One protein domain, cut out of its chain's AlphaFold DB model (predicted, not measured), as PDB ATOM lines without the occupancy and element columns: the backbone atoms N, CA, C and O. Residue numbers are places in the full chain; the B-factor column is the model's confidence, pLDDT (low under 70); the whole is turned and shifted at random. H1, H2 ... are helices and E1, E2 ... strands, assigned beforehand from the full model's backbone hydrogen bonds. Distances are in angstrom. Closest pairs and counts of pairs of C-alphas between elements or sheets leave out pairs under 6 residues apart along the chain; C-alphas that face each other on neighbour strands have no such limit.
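AT A GLANCE: This is residues 24 to 140 of the 150 residues of the protein "ANF_receptor domain-containing protein" of Steinernema carpocapsae (UniProt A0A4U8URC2). Picture an extended string of parts with few contacts: at one end H1 and H2 meet at a steep angle with the small hairpin E1-E2 close to H1, and the longer hairpin E3-E4 reaches away from them. Beyond it, residues 119 to 140 with H3 stick out free, while residues 45 to 64 make a long loop from H1 to H2. The printed part has 117 residues, with three named helices and four named strands in the order H1 H2 E1 E2 E3 E4 H3, of mixed class; each sheet is one antiparallel pair, E1 - E2 and E3 - E4. It is extended, with a radius of gyration of the C-alphas of 21.6 A and spans of 63 by 36 by 28 A.

HOW THE PARTS SIT: Start at the hairpin of E3, residues 97 to 104, and E4, residues 107 to 115, antiparallel at 151 degrees. Look there for N 102 and O 109, 2.9 A apart, and N 111 and O 100, 2.8 A apart, both within hydrogen-bond range. Step back to E2, residues 83 to 86, which is only just apart from E3, the closest C-alphas being 8.2 A apart. E2 forms a hairpin with E1, residues 76 to 80, antiparallel at 162 degrees, with N 77 and O 85 within hydrogen-bond range at 2.8 A. H1, residues 24 to 44, comes closest to E1 at the C-alphas of Asp 30 and Gly 80, 5.7 A apart. H1 and E2 are near each other, with 7 pairs of C-alphas within 10 A. With residues 34 to 39 alone, H1 touches H2, residues 65 to 74; the closest C-alphas are those of Ala 38 and Ile 72, 5.9 A apart. Their lines stand at a steep tilt of 66 degrees, opposite ways. H3, residues 124 to 138, touches no helix and is apart from E3. Every O i to N i+4 pair is within hydrogen-bond range in H1 and H3, and 4 of 6 in H2.

IN THESE COORDINATES: Find C-alpha 97 at (1.597, -12.825, 15.693); from there E3 runs 21.9 A, and E4 returns over 24.0 A. E1 and E2 measure 10.0 A and 9.9 A. H1 begins at C-alpha 24, (5.600, -1.384, 23.744), and runs 30.2 A; H2 runs 14.3 A. H3 runs 20.8 A to C-alpha 138 at (8.094, -35.257, 41.392).

THE WHOLE: Look to the C-alphas of Asn 46 and Ser 139 for the two farthest apart, 68.3 A. The printed part has no cut, and its one long link is the 20 residues between H1 and H2. The mean pLDDT of the printed part is 77.4; it is under 70 at residues 97, 100, 110 and 113 to 140.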
ATOM      1  N   GLU A  24       6.459  -2.353  23.058       82.50
ATOM      2  CA  GLU A  24       5.600  -1.384  23.744       82.50
ATOM      3  C   GLU A  24       5.325  -0.152  22.877       82.50
ATOM      4  O   GLU A  24       4.172   0.172  22.624       82.50
ATOM      5  N   LEU A  25       6.371   0.465  22.321       83.06
ATOM      6  CA  LEU A  25       6.237   1.640  21.463       83.06
ATOM      7  C   LEU A  25       5.467   1.326  20.170       83.06
ATOM      8  O   LEU A  25       4.638   2.125  19.737       83.06
ATOM      9  N   ALA A  26       5.694   0.152  19.576       84.94
ATOM     10  CA  ALA A  26       4.935  -0.295  18.409       84.94
ATOM     11  C   ALA A  26       3.435  -0.458  18.730       84.94
ATOM     12  O   ALA A  26       2.587   0.013  17.973       84.94
ATOM     13  N   LEU A  27       3.105  -1.063  19.875       86.69
ATOM     14  CA  LEU A  27       1.725  -1.232  20.336       86.69
ATOM     15  C   LEU A  27       1.061   0.106  20.686       86.69
ATOM     16  O   LEU A  27      -0.100   0.310  20.344       86.69
ATOM     17  N   THR A  28       1.782   1.034  21.322       89.31
ATOM     18  CA  THR A  28       1.273   2.380  21.618       89.31
ATOM     19  C   THR A  28       0.982   3.154  20.337       89.31
ATOM     20  O   THR A  28      -0.080   3.763  20.226       89.31
ATOM     21  N   SER A  29       1.878   3.098  19.347       89.69
ATOM     22  CA  SER A  29       1.664   3.733  18.040       89.69
ATOM     23  C   SER A  29       0.398   3.208  17.361       89.69
ATOM     24  O   SER A  29      -0.407   3.979  16.838       89.69
ATOM     25  N   ASP A  30       0.196   1.894  17.407       87.81
ATOM     26  CA  ASP A  30      -0.986   1.237  16.861       87.81
ATOM     27  C   ASP A  30      -2.271   1.622  17.605       87.81
ATOM     28  O   ASP A  30      -3.292   1.890  16.970       87.81
ATOM     29  N   ALA A  31      -2.218   1.727  18.936       89.94
ATOM     30  CA  ALA A  31      -3.345   2.174  19.751       89.94
ATOM     31  C   ALA A  31      -3.751   3.622  19.432       89.94
ATOM     32  O   ALA A  31      -4.935   3.900  19.236       89.94
ATOM     33  N   VAL A  32      -2.779   4.535  19.320       92.38
ATOM     34  CA  VAL A  32      -3.029   5.938  18.951       92.38
ATOM     35  C   VAL A  32      -3.663   6.028  17.567       92.38
ATOM     36  O   VAL A  32      -4.636   6.756  17.385       92.38
ATOM     37  N   ASN A  33      -3.157   5.261  16.601       90.19
ATOM     38  CA  ASN A  33      -3.704   5.240  15.247       90.19
ATOM     39  C   ASN A  33      -5.148   4.711  15.223       90.19
ATOM     40  O   ASN A  33      -6.016   5.270  14.555       90.19
ATOM     41  N   LEU A  34      -5.441   3.665  15.999       89.62
ATOM     42  CA  LEU A  34      -6.783   3.098  16.098       89.62
ATOM     43  C   LEU A  34      -7.777   4.104  16.702       89.62
ATOM     44  O   LEU A  34      -8.834   4.343  16.118       89.62
ATOM     45  N   ILE A  35      -7.414   4.765  17.805       92.06
ATOM     46  CA  ILE A  35      -8.241   5.818  18.422       92.06
ATOM     47  C   ILE A  35      -8.413   7.007  17.464       92.06
ATOM     48  O   ILE A  35      -9.528   7.492  17.269       92.06
ATOM     49  N   GLY A  36      -7.333   7.460  16.824       92.38
ATOM     50  CA  GLY A  36      -7.354   8.590  15.895       92.38
ATOM     51  C   GLY A  36      -8.249   8.346  14.679       92.38
ATOM     52  O   GLY A  36      -9.005   9.232  14.269       92.38
ATOM     53  N   ASN A  37      -8.232   7.131  14.133       91.12
ATOM     54  CA  ASN A  37      -9.117   6.747  13.037       91.12
ATOM     55  C   ASN A  37     -10.587   6.690  13.480       91.12
ATOM     56  O   ASN A  37     -11.447   7.167  12.737       91.12
ATOM     57  N   ALA A  38     -10.880   6.192  14.688       92.00
ATOM     58  CA  ALA A  38     -12.236   6.213  15.240       92.00
ATOM     59  C   ALA A  38     -12.766   7.653  15.351       92.00
ATOM     60  O   ALA A  38     -13.832   7.969  14.821       92.00
ATOM     61  N   LEU A  39     -11.984   8.553  15.959       94.06
ATOM     62  CA  LEU A  39     -12.330   9.975  16.101       94.06
ATOM     63  C   LEU A  39     -12.519  10.665  14.743       94.06
ATOM     64  O   LEU A  39     -13.464  11.431  14.547       94.06
ATOM     65  N   THR A  40     -11.655  10.357  13.774       93.50
ATOM     66  CA  THR A  40     -11.775  10.875  12.404       93.50
ATOM     67  C   THR A  40     -13.065  10.398  11.734       93.50
ATOM     68  O   THR A  40     -13.694  11.170  11.010       93.50
ATOM     69  N   GLY A  41     -13.489   9.157  11.991       92.81
ATOM     70  CA  GLY A  41     -14.776   8.626  11.539       92.81
ATOM     71  C   GLY A  41     -15.951   9.462  12.046       92.81
ATOM     72  O   GLY A  41     -16.744   9.955  11.246       92.81
ATOM     73  N   PHE A  42     -16.015   9.714  13.356       95.12
ATOM     74  CA  PHE A  42     -17.056  10.557  13.962       95.12
ATOM     75  C   PHE A  42     -17.087  11.976  13.386       95.12
ATOM     76  O   PHE A  42     -18.157  12.498  13.062       95.12
ATOM     77  N   LYS A  43     -15.912  12.580  13.172       93.75
ATOM     78  CA  LYS A  43     -15.805  13.905  12.550       93.75
ATOM     79  C   LYS A  43     -16.354  13.920  11.119       93.75
ATOM     80  O   LYS A  43     -17.078  14.841  10.758       93.75
ATOM     81  N   LYS A  44     -16.051  12.899  10.308       93.44
ATOM     82  CA  LYS A  44     -16.549  12.786   8.923       93.44
ATOM     83  C   LYS A  44     -18.068  12.631   8.847       93.44
ATOM     84  O   LYS A  44     -18.678  13.148   7.920       93.44
ATOM     85  N   HIS A  45     -18.674  11.958   9.822       93.06
ATOM     86  CA  HIS A  45     -20.126  11.782   9.908       93.06
ATOM     87  C   HIS A  45     -20.845  12.934  10.624       93.06
ATOM     88  O   HIS A  45     -22.010  12.785  10.979       93.06
ATOM     89  N   ASN A  46     -20.167  14.067  10.853       92.25
ATOM     90  CA  ASN A  46     -20.707  15.241  11.542       92.25
ATOM     91  C   ASN A  46     -21.324  14.922  12.920       92.25
ATOM     92  O   ASN A  46     -22.306  15.529  13.338       92.25
ATOM     93  N   THR A  47     -20.757  13.936  13.616       94.06
ATOM     94  CA  THR A  47     -21.190  13.500  14.949       94.06
ATOM     95  C   THR A  47     -19.980  13.436  15.883       94.06
ATOM     96  O   THR A  47     -19.645  12.350  16.368       94.06
ATOM     97  N   PRO A  48     -19.279  14.569  16.096       93.69
ATOM     98  CA  PRO A  48     -18.019  14.593  16.829       93.69
ATOM     99  C   PRO A  48     -18.154  13.996  18.236       93.69
ATOM    100  O   PRO A  48     -19.244  13.923  18.809       93.69
ATOM    101  N   ILE A  49     -17.021  13.511  18.739       95.69
ATOM    102  CA  ILE A  49     -16.865  13.059  20.118       95.69
ATOM    103  C   ILE A  49     -16.358  14.247  20.925       95.69
ATOM    104  O   ILE A  49     -15.283  14.770  20.629       95.69
ATOM    105  N   GLU A  50     -17.120  14.650  21.930       94.00
ATOM    106  CA  GLU A  50     -16.813  15.784  22.789       94.00
ATOM    107  C   GLU A  50     -16.046  15.331  24.029       94.00
ATOM    108  O   GLU A  50     -16.355  14.315  24.659       94.00
ATOM    109  N   SER A  51     -15.026  16.098  24.404       93.25
ATOM    110  CA  SER A  51     -14.315  15.889  25.665       93.25
ATOM    111  C   SER A  51     -15.120  16.436  26.841       93.25
ATOM    112  O   SER A  51     -15.796  17.456  26.718       93.25
ATOM    113  N   SER A  52     -14.990  15.817  28.011       92.81
ATOM    114  CA  SER A  52     -15.567  16.326  29.257       92.81
ATOM    115  C   SER A  52     -14.530  16.252  30.369       92.81
ATOM    116  O   SER A  52     -13.776  15.281  30.447       92.81
ATOM    117  N   ALA A  53     -14.477  17.279  31.217       94.06
ATOM    118  CA  ALA A  53     -13.734  17.196  32.467       94.06
ATOM    119  C   ALA A  53     -14.485  16.248  33.409       94.06
ATOM    120  O   ALA A  53     -15.700  16.369  33.544       94.06
ATOM    121  N   LEU A  54     -13.767  15.302  34.013       94.69
ATOM    122  CA  LEU A  54     -14.323  14.322  34.943       94.69
ATOM    123  C   LEU A  54     -13.558  14.407  36.261       94.69
ATOM    124  O   LEU A  54     -12.327  14.501  36.255       94.69
ATOM    125  N   LEU A  55     -14.275  14.312  37.372       95.25
ATOM    126  CA  LEU A  55     -13.723  14.194  38.714       95.25
ATOM    127  C   LEU A  55     -13.926  12.767  39.236       95.25
ATOM    128  O   LEU A  55     -15.006  12.184  39.128       95.25
ATOM    129  N   CYS A  56     -12.871  12.187  39.813       92.44
ATOM    130  CA  CYS A  56     -12.881  10.794  40.269       92.44
ATOM    131  C   CYS A  56     -13.797  10.551  41.480       92.44
ATOM    132  O   CYS A  56     -14.277   9.436  41.661       92.44
ATOM    133  N   ASP A  57     -14.025  11.569  42.306       95.88
ATOM    134  CA  ASP A  57     -14.858  11.536  43.513       95.88
ATOM    135  C   ASP A  57     -16.295  12.028  43.274       95.88
ATOM    136  O   ASP A  57     -17.196  11.717  44.056       95.88
ATOM    137  N   ALA A  58     -16.547  12.719  42.159       92.69
ATOM    138  CA  ALA A  58     -17.872  13.221  41.798       92.69
ATOM    139  C   ALA A  58     -18.762  12.189  41.082       92.69
ATOM    140  O   ALA A  58     -19.909  12.491  40.769       92.69
ATOM    141  N   HIS A  59     -18.266  10.966  40.856       92.19
ATOM    142  CA  HIS A  59     -18.967   9.925  40.089       92.19
ATOM    143  C   HIS A  59     -19.315  10.368  38.655       92.19
ATOM    144  O   HIS A  59     -20.312   9.924  38.082       92.19
ATOM    145  N   ASP A  60     -18.481  11.230  38.067       94.44
ATOM    146  CA  ASP A  60     -18.695  11.730  36.714       94.44
ATOM    147  C   ASP A  60     -18.582  10.608  35.676       94.44
ATOM    148  O   ASP A  60     -17.734   9.714  35.755       94.44
ATOM    149  N   ILE A  61     -19.429  10.688  34.648       93.69
ATOM    150  CA  ILE A  61     -19.444   9.749  33.528       93.69
ATOM    151  C   ILE A  61     -19.215  10.522  32.239       93.69
ATOM    152  O   ILE A  61     -19.877  11.518  31.953       93.69
ATOM    153  N   TRP A  62     -18.318  10.006  31.404       95.81
ATOM    154  CA  TRP A  62     -18.167  10.507  30.049       95.81
ATOM    155  C   TRP A  62     -19.171   9.846  29.105       95.81
ATOM    156  O   TRP A  62     -18.981   8.708  28.665       95.81
ATOM    157  N   ASN A  63     -20.241  10.574  28.785       94.31
ATOM    158  CA  ASN A  63     -21.356  10.068  27.978       94.31
ATOM    159  C   ASN A  63     -20.921   9.615  26.576       94.31
ATOM    160  O   ASN A  63     -21.301   8.531  26.128       94.31
ATOM    161  N   ASP A  64     -20.056  10.380  25.908       95.12
ATOM    162  CA  ASP A  64     -19.553  10.013  24.579       95.12
ATOM    163  C   ASP A  64     -18.617   8.796  24.595       95.12
ATOM    164  O   ASP A  64     -18.442   8.131  23.568       95.12
ATOM    165  N   GLY A  65     -18.108   8.410  25.768       93.88
ATOM    166  CA  GLY A  65     -17.392   7.151  25.951       93.88
ATOM    167  C   GLY A  65     -18.230   5.930  25.551       93.88
ATOM    168  O   GLY A  65     -17.679   4.957  25.031       93.88
ATOM    169  N   GLN A  66     -19.560   5.982  25.705       94.00
ATOM    170  CA  GLN A  66     -20.461   4.902  25.274       94.00
ATOM    171  C   GLN A  66     -20.530   4.748  23.752       94.00
ATOM    172  O   GLN A  66     -20.773   3.647  23.264       94.00
ATOM    173  N   ARG A  67     -20.293   5.828  22.997       94.38
ATOM    174  CA  ARG A  67     -20.268   5.827  21.527       94.38
ATOM    175  C   ARG A  67     -18.879   5.487  20.997       94.38
ATOM    176  O   ARG A  67     -18.750   4.685  20.075       94.38
ATOM    177  N   LEU A  68     -17.836   6.057  21.601       94.00
ATOM    178  CA  LEU A  68     -16.460   5.865  21.150       94.00
ATOM    179  C   LEU A  68     -15.951   4.440  21.409       94.00
ATOM    180  O   LEU A  68     -15.343   3.840  20.525       94.00
ATOM    181  N   ASN A  69     -16.220   3.865  22.586       93.31
ATOM    182  CA  ASN A  69     -15.742   2.523  22.938       93.31
ATOM    183  C   ASN A  69     -16.153   1.420  21.946       93.31
ATOM    184  O   ASN A  69     -15.277   0.666  21.518       93.31
ATOM    185  N   PRO A  70     -17.435   1.267  21.560       92.56
ATOM    186  CA  PRO A  70     -17.817   0.249  20.587       92.56
ATOM    187  C   PRO A  70     -17.239   0.530  19.197       92.56
ATOM    188  O   PRO A  70     -16.881  -0.422  18.512       92.56
ATOM    189  N   ALA A  71     -17.086   1.801  18.806       91.62
ATOM    190  CA  ALA A  71     -16.458   2.167  17.538       91.62
ATOM    191  C   ALA A  71     -14.981   1.748  17.491       91.62
ATOM    192  O   ALA A  71     -14.555   1.126  16.528       91.62
ATOM    193  N   ILE A  72     -14.216   1.996  18.558       92.12
ATOM    194  CA  ILE A  72     -12.836   1.502  18.706       92.12
ATOM    195  C   ILE A  72     -12.806  -0.031  18.603       92.12
ATOM    196  O   ILE A  72     -11.972  -0.591  17.898       92.12
ATOM    197  N   ARG A  73     -13.729  -0.730  19.274       91.00
ATOM    198  CA  ARG A  73     -13.746  -2.205  19.314       91.00
ATOM    199  C   ARG A  73     -14.159  -2.868  18.000       91.00
ATOM    200  O   ARG A  73     -13.803  -4.024  17.783       91.00
ATOM    201  N   SER A  74     -14.922  -2.186  17.151       87.44
ATOM    202  CA  SER A  74     -15.363  -2.715  15.855       87.44
ATOM    203  C   SER A  74     -14.383  -2.422  14.719       87.44
ATOM    204  O   SER A  74     -14.575  -2.905  13.602       87.44
ATOM    205  N   MET A  75     -13.327  -1.654  14.987       83.19
ATOM    206  CA  MET A  75     -12.354  -1.284  13.974       83.19
ATOM    207  C   MET A  75     -11.441  -2.440  13.565       83.19
ATOM    208  O   MET A  75     -11.009  -3.272  14.364       83.19
ATOM    209  N   SER A  76     -11.115  -2.430  12.276       88.25
ATOM    210  CA  SER A  76     -10.169  -3.335  11.642       88.25
ATOM    211  C   SER A  76      -9.193  -2.509  10.807       88.25
ATOM    212  O   SER A  76      -9.609  -1.659  10.018       88.25
ATOM    213  N   PHE A  77      -7.895  -2.704  11.023       83.75
ATOM    214  CA  PHE A  77      -6.835  -1.885  10.440       83.75
ATOM    215  C   PHE A  77      -5.669  -2.754   9.969       83.75
ATOM    216  O   PHE A  77      -5.074  -3.494  10.744       83.75
ATOM    217  N   THR A  78      -5.331  -2.705   8.684       80.25
ATOM    218  CA  THR A  78      -4.343  -3.604   8.051       80.25
ATOM    219  C   THR A  78      -2.903  -3.092   8.089       80.25
ATOM    220  O   THR A  78      -1.985  -3.898   7.986       80.25
ATOM    221  N   ASN A  79      -2.687  -1.790   8.302       79.19
ATOM    222  CA  ASN A  79      -1.373  -1.146   8.153       79.19
ATOM    223  C   ASN A  79      -0.735  -0.753   9.497       79.19
ATOM    224  O   ASN A  79      -0.103   0.299   9.602       79.19
ATOM    225  N   GLY A  80      -0.955  -1.550  10.546       80.62
ATOM    226  CA  GLY A  80      -0.349  -1.327  11.860       80.62
ATOM    227  C   GLY A  80       1.143  -1.638  11.856       80.62
ATOM    228  O   GLY A  80       1.609  -2.504  11.113       80.62
ATOM    229  N   VAL A  81       1.892  -0.988  12.744       83.56
ATOM    230  CA  VAL A  81       3.304  -1.290  13.023       83.56
ATOM    231  C   VAL A  81       3.461  -2.754  13.442       83.56
ATOM    232  O   VAL A  81       4.443  -3.408  13.101       83.56
ATOM    233  N   THR A  82       2.466  -3.300  14.143       82.44
ATOM    234  CA  THR A  82       2.418  -4.707  14.560       82.44
ATOM    235  C   THR A  82       1.596  -5.602  13.622       82.44
ATOM    236  O   THR A  82       1.209  -6.708  14.003       82.44
ATOM    237  N   GLY A  83       1.327  -5.152  12.395       82.31
ATOM    238  CA  GLY A  83       0.534  -5.870  11.398       82.31
ATOM    239  C   GLY A  83      -0.962  -5.577  11.497       82.31
ATOM    240  O   GLY A  83      -1.366  -4.499  11.931       82.31
ATOM    241  N   HIS A  84      -1.795  -6.535  11.085       87.06
ATOM    242  CA  HIS A  84      -3.245  -6.370  11.129       87.06
ATOM    243  C   HIS A  84      -3.751  -6.266  12.575       87.06
ATOM    244  O   HIS A  84      -3.374  -7.052  13.453       87.06
ATOM    245  N   ILE A  85      -4.592  -5.270  12.833       87.38
ATOM    246  CA  ILE A  85      -5.223  -5.008  14.120       87.38
ATOM    247  C   ILE A  85      -6.721  -5.180  13.937       87.38
ATOM    248  O   ILE A  85      -7.358  -4.432  13.201       87.38
ATOM    249  N   GLN A  86      -7.276  -6.140  14.659       89.69
ATOM    250  CA  GLN A  86      -8.711  -6.325  14.785       89.69
ATOM    251  C   GLN A  86      -9.005  -6.737  16.221       89.69
ATOM    252  O   GLN A  86      -8.261  -7.537  16.802       89.69
ATOM    253  N   THR A  87     -10.072  -6.197  16.798       86.44
ATOM    254  CA  THR A  87     -10.490  -6.498  18.169       86.44
ATOM    255  C   THR A  87     -11.815  -7.249  18.217       86.44
ATOM    256  O   THR A  87     -12.636  -7.161  17.308       86.44
ATOM    257  N   ASP A  88     -12.016  -8.020  19.284       85.06
ATOM    258  CA  ASP A  88     -13.306  -8.618  19.612       85.06
ATOM    259  C   ASP A  88     -14.208  -7.634  20.378       85.06
ATOM    260  O   ASP A  88     -13.812  -6.526  20.748       85.06
ATOM    261  N   SER A  89     -15.434  -8.062  20.686       84.56
ATOM    262  CA  SER A  89     -16.402  -7.270  21.461       84.56
ATOM    263  C   SER A  89     -15.930  -6.895  22.875       84.56
ATOM    264  O   SER A  89     -16.463  -5.961  23.483       84.56
ATOM    265  N   ARG A  90     -14.908  -7.584  23.399       87.44
ATOM    266  CA  ARG A  90     -14.262  -7.302  24.688       87.44
ATOM    267  C   ARG A  90     -13.051  -6.375  24.554       87.44
ATOM    268  O   ARG A  90     -12.451  -6.038  25.569       87.44
ATOM    269  N   GLY A  91     -12.689  -5.958  23.341       83.62
ATOM    270  CA  GLY A  91     -11.508  -5.136  23.071       83.62
ATOM    271  C   GLY A  91     -10.196  -5.920  23.058       83.62
ATOM    272  O   GLY A  91      -9.125  -5.323  23.120       83.62
ATOM    273  N   ARG A  92     -10.243  -7.254  22.985       86.62
ATOM    274  CA  ARG A  92      -9.041  -8.089  22.876       86.62
ATOM    275  C   ARG A  92      -8.672  -8.249  21.416       86.62
ATOM    276  O   ARG A  92      -9.546  -8.428  20.573       86.62
ATOM    277  N   ARG A  93      -7.378  -8.245  21.117       85.12
ATOM    278  CA  ARG A  93      -6.892  -8.441  19.752       85.12
ATOM    279  C   ARG A  93      -7.178  -9.870  19.272       85.12
ATOM    280  O   ARG A  93      -6.856 -10.828  19.970       85.12
ATOM    281  N   LEU A  94      -7.777 -10.009  18.091       84.81
ATOM    282  CA  LEU A  94      -8.113 -11.303  17.486       84.81
ATOM    283  C   LEU A  94      -6.874 -12.001  16.921       84.81
ATOM    284  O   LEU A  94      -6.655 -13.195  17.145       84.81
ATOM    285  N   GLU A  95      -6.042 -11.236  16.224       79.06
ATOM    286  CA  GLU A  95      -4.826 -11.735  15.599       79.06
ATOM    287  C   GLU A  95      -3.607 -11.259  16.374       79.06
ATOM    288  O   GLU A  95      -3.304 -10.067  16.440       79.06
ATOM    289  N   THR A  96      -2.903 -12.212  16.979       74.56
ATOM    290  CA  THR A  96      -1.593 -11.969  17.579       74.56
ATOM    291  C   THR A  96      -0.571 -12.807  16.831       74.56
ATOM    292  O   THR A  96      -0.761 -14.010  16.629       74.56
ATOM    293  N   MET A  97       0.503 -12.160  16.387       69.81
ATOM    294  CA  MET A  97       1.597 -12.825  15.693       69.81
ATOM    295  C   MET A  97       2.688 -13.190  16.689       69.81
ATOM    296  O   MET A  97       3.157 -12.341  17.445       69.81
ATOM    297  N   PHE A  98       3.112 -14.448  16.651       72.62
ATOM    298  CA  PHE A  98       4.231 -14.931  17.443       72.62
ATOM    299  C   PHE A  98       5.333 -15.419  16.509       72.62
ATOM    300  O   PHE A  98       5.120 -16.287  15.656       72.62
ATOM    301  N   ASP A  99       6.528 -14.866  16.689       71.25
ATOM    302  CA  ASP A  99       7.737 -15.428  16.105       71.25
ATOM    303  C   ASP A  99       8.229 -16.555  17.020       71.25
ATOM    304  O   ASP A  99       8.496 -16.339  18.204       71.25
ATOM    305  N   GLY A 100       8.379 -17.764  16.477       69.00
ATOM    306  CA  GLY A 100       9.150 -18.793  17.159       69.00
ATOM    307  C   GLY A 100      10.617 -18.366  17.226       69.00
ATOM    308  O   GLY A 100      11.165 -17.840  16.257       69.00
ATOM    309  N   ILE A 101      11.274 -18.574  18.365       77.25
ATOM    310  CA  ILE A 101      12.708 -18.309  18.512       77.25
ATOM    311  C   ILE A 101      13.379 -19.625  18.893       77.25
ATOM    312  O   ILE A 101      13.083 -20.211  19.931       77.25
ATOM    313  N   GLY A 102      14.262 -20.107  18.022       73.44
ATOM    314  CA  GLY A 102      15.087 -21.292  18.248       73.44
ATOM    315  C   GLY A 102      16.546 -20.917  18.489       73.44
ATOM    316  O   GLY A 102      16.962 -19.793  18.210       73.44
ATOM    317  N   ARG A 103      17.345 -21.871  18.976       77.75
ATOM    318  CA  ARG A 103      18.798 -21.717  19.107       77.75
ATOM    319  C   ARG A 103      19.500 -22.705  18.179       77.75
ATOM    320  O   ARG A 103      19.386 -23.908  18.381       77.75
ATOM    321  N   ILE A 104      20.214 -22.198  17.177       77.81
ATOM    322  CA  ILE A 104      21.009 -23.000  16.234       77.81
ATOM    323  C   ILE A 104      22.457 -22.521  16.330       77.81
ATOM    324  O   ILE A 104      22.723 -21.324  16.224       77.81
ATOM    325  N   ASN A 105      23.392 -23.445  16.573       80.00
ATOM    326  CA  ASN A 105      24.831 -23.160  16.696       80.00
ATOM    327  C   ASN A 105      25.142 -22.010  17.674       80.00
ATOM    328  O   ASN A 105      25.906 -21.095  17.376       80.00
ATOM    329  N   GLY A 106      24.482 -22.016  18.835       75.88
ATOM    330  CA  GLY A 106      24.676 -21.013  19.884       75.88
ATOM    331  C   GLY A 106      23.974 -19.669  19.654       75.88
ATOM    332  O   GLY A 106      23.846 -18.919  20.622       75.88
ATOM    333  N   LYS A 107      23.451 -19.395  18.451       72.12
ATOM    334  CA  LYS A 107      22.761 -18.147  18.084       72.12
ATOM    335  C   LYS A 107      21.241 -18.305  18.111       72.12
ATOM    336  O   LYS A 107      20.713 -19.355  17.746       72.12
ATOM    337  N   PHE A 108      20.538 -17.249  18.517       74.62
ATOM    338  CA  PHE A 108      19.080 -17.190  18.410       74.62
ATOM    339  C   PHE A 108      18.668 -16.895  16.970       74.62
ATOM    340  O   PHE A 108      19.146 -15.943  16.356       74.62
ATOM    341  N   VAL A 109      17.763 -17.705  16.437       73.81
ATOM    342  CA  VAL A 109      17.233 -17.573  15.081       73.81
ATOM    343  C   VAL A 109      15.710 -17.554  15.135       73.81
ATOM    344  O   VAL A 109      15.101 -18.307  15.898       73.81
ATOM    345  N   LYS A 110      15.083 -16.683  14.333       67.56
ATOM    346  CA  LYS A 110      13.622 -16.714  14.164       67.56
ATOM    347  C   LYS A 110      13.261 -17.976  13.382       67.56
ATOM    348  O   LYS A 110      13.802 -18.205  12.303       67.56
ATOM    349  N   THR A 111      12.372 -18.781  13.937       70.88
ATOM    350  CA  THR A 111      11.732 -19.914  13.272       70.88
ATOM    351  C   THR A 111      10.361 -19.478  12.737       70.88
ATOM    352  O   THR A 111      10.027 -18.293  12.782       70.88
ATOM    353  N   LYS A 112       9.594 -20.400  12.140       70.31
ATOM    354  CA  LYS A 112       8.320 -20.097  11.463       70.31
ATOM    355  C   LYS A 112       7.413 -19.174  12.298       70.31
ATOM    356  O   LYS A 112       7.194 -19.422  13.484       70.31
ATOM    357  N   LYS A 113       6.855 -18.154  11.638       62.50
ATOM    358  CA  LYS A 113       5.770 -17.319  12.169       62.50
ATOM    359  C   LYS A 113       4.533 -18.176  12.400       62.50
ATOM    360  O   LYS A 113       4.214 -19.014  11.559       62.50
ATOM    361  N   ARG A 114       3.841 -17.949  13.516       60.25
ATOM    362  CA  ARG A 114       2.547 -18.571  13.800       60.25
ATOM    363  C   ARG A 114       1.536 -17.501  14.191       60.25
ATOM    364  O   ARG A 114       1.828 -16.655  15.037       60.25
ATOM    365  N   SER A 115       0.360 -17.547  13.571       59.50
ATOM    366  CA  SER A 115      -0.779 -16.693  13.917       59.50
ATOM    367  C   SER A 115      -1.774 -17.461  14.786       59.50
ATOM    368  O   SER A 115      -1.963 -18.665  14.610       59.50
ATOM    369  N   THR A 116      -2.450 -16.769  15.702       61.44
ATOM    370  CA  THR A 116      -3.580 -17.322  16.472       61.44
ATOM    371  C   THR A 116      -4.789 -17.683  15.603       61.44
ATOM    372  O   THR A 116      -5.628 -18.476  16.034       61.44
ATOM    373  N   SER A 117      -4.866 -17.137  14.383       51.84
ATOM    374  CA  SER A 117      -5.888 -17.460  13.379       51.84
ATOM    375  C   SER A 117      -5.706 -18.877  12.798       51.84
ATOM    376  O   SER A 117      -6.674 -19.566  12.482       51.84
ATOM    377  N   GLU A 118      -4.473 -19.398  12.784       49.56
ATOM    378  CA  GLU A 118      -4.140 -20.759  12.343       49.56
ATOM    379  C   GLU A 118      -4.333 -21.783  13.480       49.56
ATOM    380  O   GLU A 118      -3.377 -22.366  14.012       49.56
ATOM    381  N   ARG A 119      -5.584 -22.027  13.889       41.56
ATOM    382  CA  ARG A 119      -5.921 -23.153  14.782       41.56
ATOM    383  C   ARG A 119      -5.794 -24.492  14.046       41.56
ATOM    384  O   ARG A 119      -6.781 -25.112  13.674       41.56
ATOM    385  N   GLY A 120      -4.564 -24.976  13.902       45.72
ATOM    386  CA  GLY A 120      -4.305 -26.417  13.976       45.72
ATOM    387  C   GLY A 120      -4.497 -26.914  15.419       45.72
ATOM    388  O   GLY A 120      -4.479 -26.090  16.341       45.72
ATOM    389  N   PRO A 121      -4.678 -28.231  15.652       35.31
ATOM    390  CA  PRO A 121      -4.910 -28.770  16.990       35.31
ATOM    391  C   PRO A 121      -3.817 -28.303  17.967       35.31
ATOM    392  O   PRO A 121      -2.666 -28.109  17.549       35.31
ATOM    393  N   PRO A 122      -4.149 -28.109  19.259       41.69
ATOM    394  CA  PRO A 122      -3.167 -27.702  20.253       41.69
ATOM    395  C   PRO A 122      -1.992 -28.677  20.204       41.69
ATOM    396  O   PRO A 122      -2.170 -29.897  20.207       41.69
ATOM    397  N   LEU A 123      -0.780 -28.129  20.104       40.78
ATOM    398  CA  LEU A 123       0.443 -28.914  20.134       40.78
ATOM    399  C   LEU A 123       0.435 -29.773  21.406       40.78
ATOM    400  O   LEU A 123       0.688 -29.267  22.499       40.78
ATOM    401  N   LYS A 124       0.256 -31.090  21.241       40.62
ATOM    402  CA  LYS A 124       0.546 -32.118  22.261       40.62
ATOM    403  C   LYS A 124       1.963 -31.975  22.859       40.62
ATOM    404  O   LYS A 124       2.243 -32.524  23.918       40.62
ATOM    405  N   PHE A 125       2.837 -31.193  22.220       43.34
ATOM    406  CA  PHE A 125       4.178 -30.845  22.687       43.34
ATOM    407  C   PHE A 125       4.212 -30.028  23.987       43.34
ATOM    408  O   PHE A 125       5.096 -30.259  24.806       43.34
ATOM    409  N   PHE A 126       3.257 -29.119  24.225       40.41
ATOM    410  CA  PHE A 126       3.231 -28.374  25.495       40.41
ATOM    411  C   PHE A 126       2.805 -29.260  26.665       40.41
ATOM    412  O   PHE A 126       3.365 -29.139  27.751       40.41
ATOM    413  N   TYR A 127       1.903 -30.215  26.419       35.19
ATOM    414  CA  TYR A 127       1.560 -31.227  27.414       35.19
ATOM    415  C   TYR A 127       2.757 -32.124  27.736       35.19
ATOM    416  O   TYR A 127       2.991 -32.381  28.905       35.19
ATOM    417  N   LEU A 128       3.552 -32.533  26.740       42.12
ATOM    418  CA  LEU A 128       4.735 -33.379  26.955       42.12
ATOM    419  C   LEU A 128       5.873 -32.671  27.703       42.12
ATOM    420  O   LEU A 128       6.534 -33.298  28.523       42.12
ATOM    421  N   ILE A 129       6.101 -31.374  27.467       49.56
ATOM    422  CA  ILE A 129       7.124 -30.624  28.215       49.56
ATOM    423  C   ILE A 129       6.637 -30.332  29.638       49.56
ATOM    424  O   ILE A 129       7.413 -30.483  30.578       49.56
ATOM    425  N   ALA A 130       5.358 -29.986  29.821       47.00
ATOM    426  CA  ALA A 130       4.781 -29.780  31.147       47.00
ATOM    427  C   ALA A 130       4.752 -31.080  31.969       47.00
ATOM    428  O   ALA A 130       5.132 -31.056  33.138       47.00
ATOM    429  N   THR A 131       4.392 -32.225  31.374       52.41
ATOM    430  CA  THR A 131       4.431 -33.522  32.067       52.41
ATOM    431  C   THR A 131       5.854 -34.005  32.310       52.41
ATOM    432  O   THR A 131       6.110 -34.544  33.379       52.41
ATOM    433  N   ALA A 132       6.805 -33.761  31.402       50.03
ATOM    434  CA  ALA A 132       8.213 -34.078  31.645       50.03
ATOM    435  C   ALA A 132       8.822 -33.208  32.760       50.03
ATOM    436  O   ALA A 132       9.589 -33.718  33.578       50.03
ATOM    437  N   TYR A 133       8.459 -31.923  32.846       50.38
ATOM    438  CA  TYR A 133       8.861 -31.056  33.958       50.38
ATOM    439  C   TYR A 133       8.195 -31.468  35.273       50.38
ATOM    440  O   TYR A 133       8.880 -31.539  36.290       50.38
ATOM    441  N   LEU A 134       6.903 -31.807  35.261       50.03
ATOM    442  CA  LEU A 134       6.184 -32.294  36.442       50.03
ATOM    443  C   LEU A 134       6.725 -33.645  36.934       50.03
ATOM    444  O   LEU A 134       6.961 -33.785  38.130       50.03
ATOM    445  N   LEU A 135       7.030 -34.600  36.044       51.47
ATOM    446  CA  LEU A 135       7.675 -35.866  36.427       51.47
ATOM    447  C   LEU A 135       9.071 -35.637  37.015       51.47
ATOM    448  O   LEU A 135       9.450 -36.286  37.989       51.47
ATOM    449  N   LYS A 136       9.838 -34.696  36.452       46.00
ATOM    450  CA  LYS A 136      11.182 -34.376  36.944       46.00
ATOM    451  C   LYS A 136      11.148 -33.631  38.282       46.00
ATOM    452  O   LYS A 136      12.030 -33.848  39.105       46.00
ATOM    453  N   MET A 137      10.114 -32.825  38.537       44.06
ATOM    454  CA  MET A 137       9.875 -32.202  39.846       44.06
ATOM    455  C   MET A 137       9.380 -33.211  40.891       44.06
ATOM    456  O   MET A 137       9.824 -33.160  42.036       44.06
ATOM    457  N   MET A 138       8.539 -34.175  40.504       44.16
ATOM    458  CA  MET A 138       8.094 -35.257  41.392       44.16
ATOM    459  C   MET A 138       9.225 -36.229  41.757       44.16
ATOM    460  O   MET A 138       9.281 -36.703  42.886       44.16
ATOM    461  N   SER A 139      10.172 -36.472  40.846       45.78
ATOM    462  CA  SER A 139      11.389 -37.255  41.115       45.78
ATOM    463  C   SER A 139      12.395 -36.538  42.028       45.78
ATOM    464  O   SER A 139      13.295 -37.193  42.549       45.78
ATOM    465  N   ALA A 140      12.287 -35.217  42.205       49.53
ATOM    466  CA  ALA A 140      13.274 -34.403  42.917       49.53
ATOM    467  C   ALA A 140      12.841 -33.976  44.333       49.53
ATOM    468  O   ALA A 140      13.514 -33.148  44.946       49.53
TER     469      ALA A 140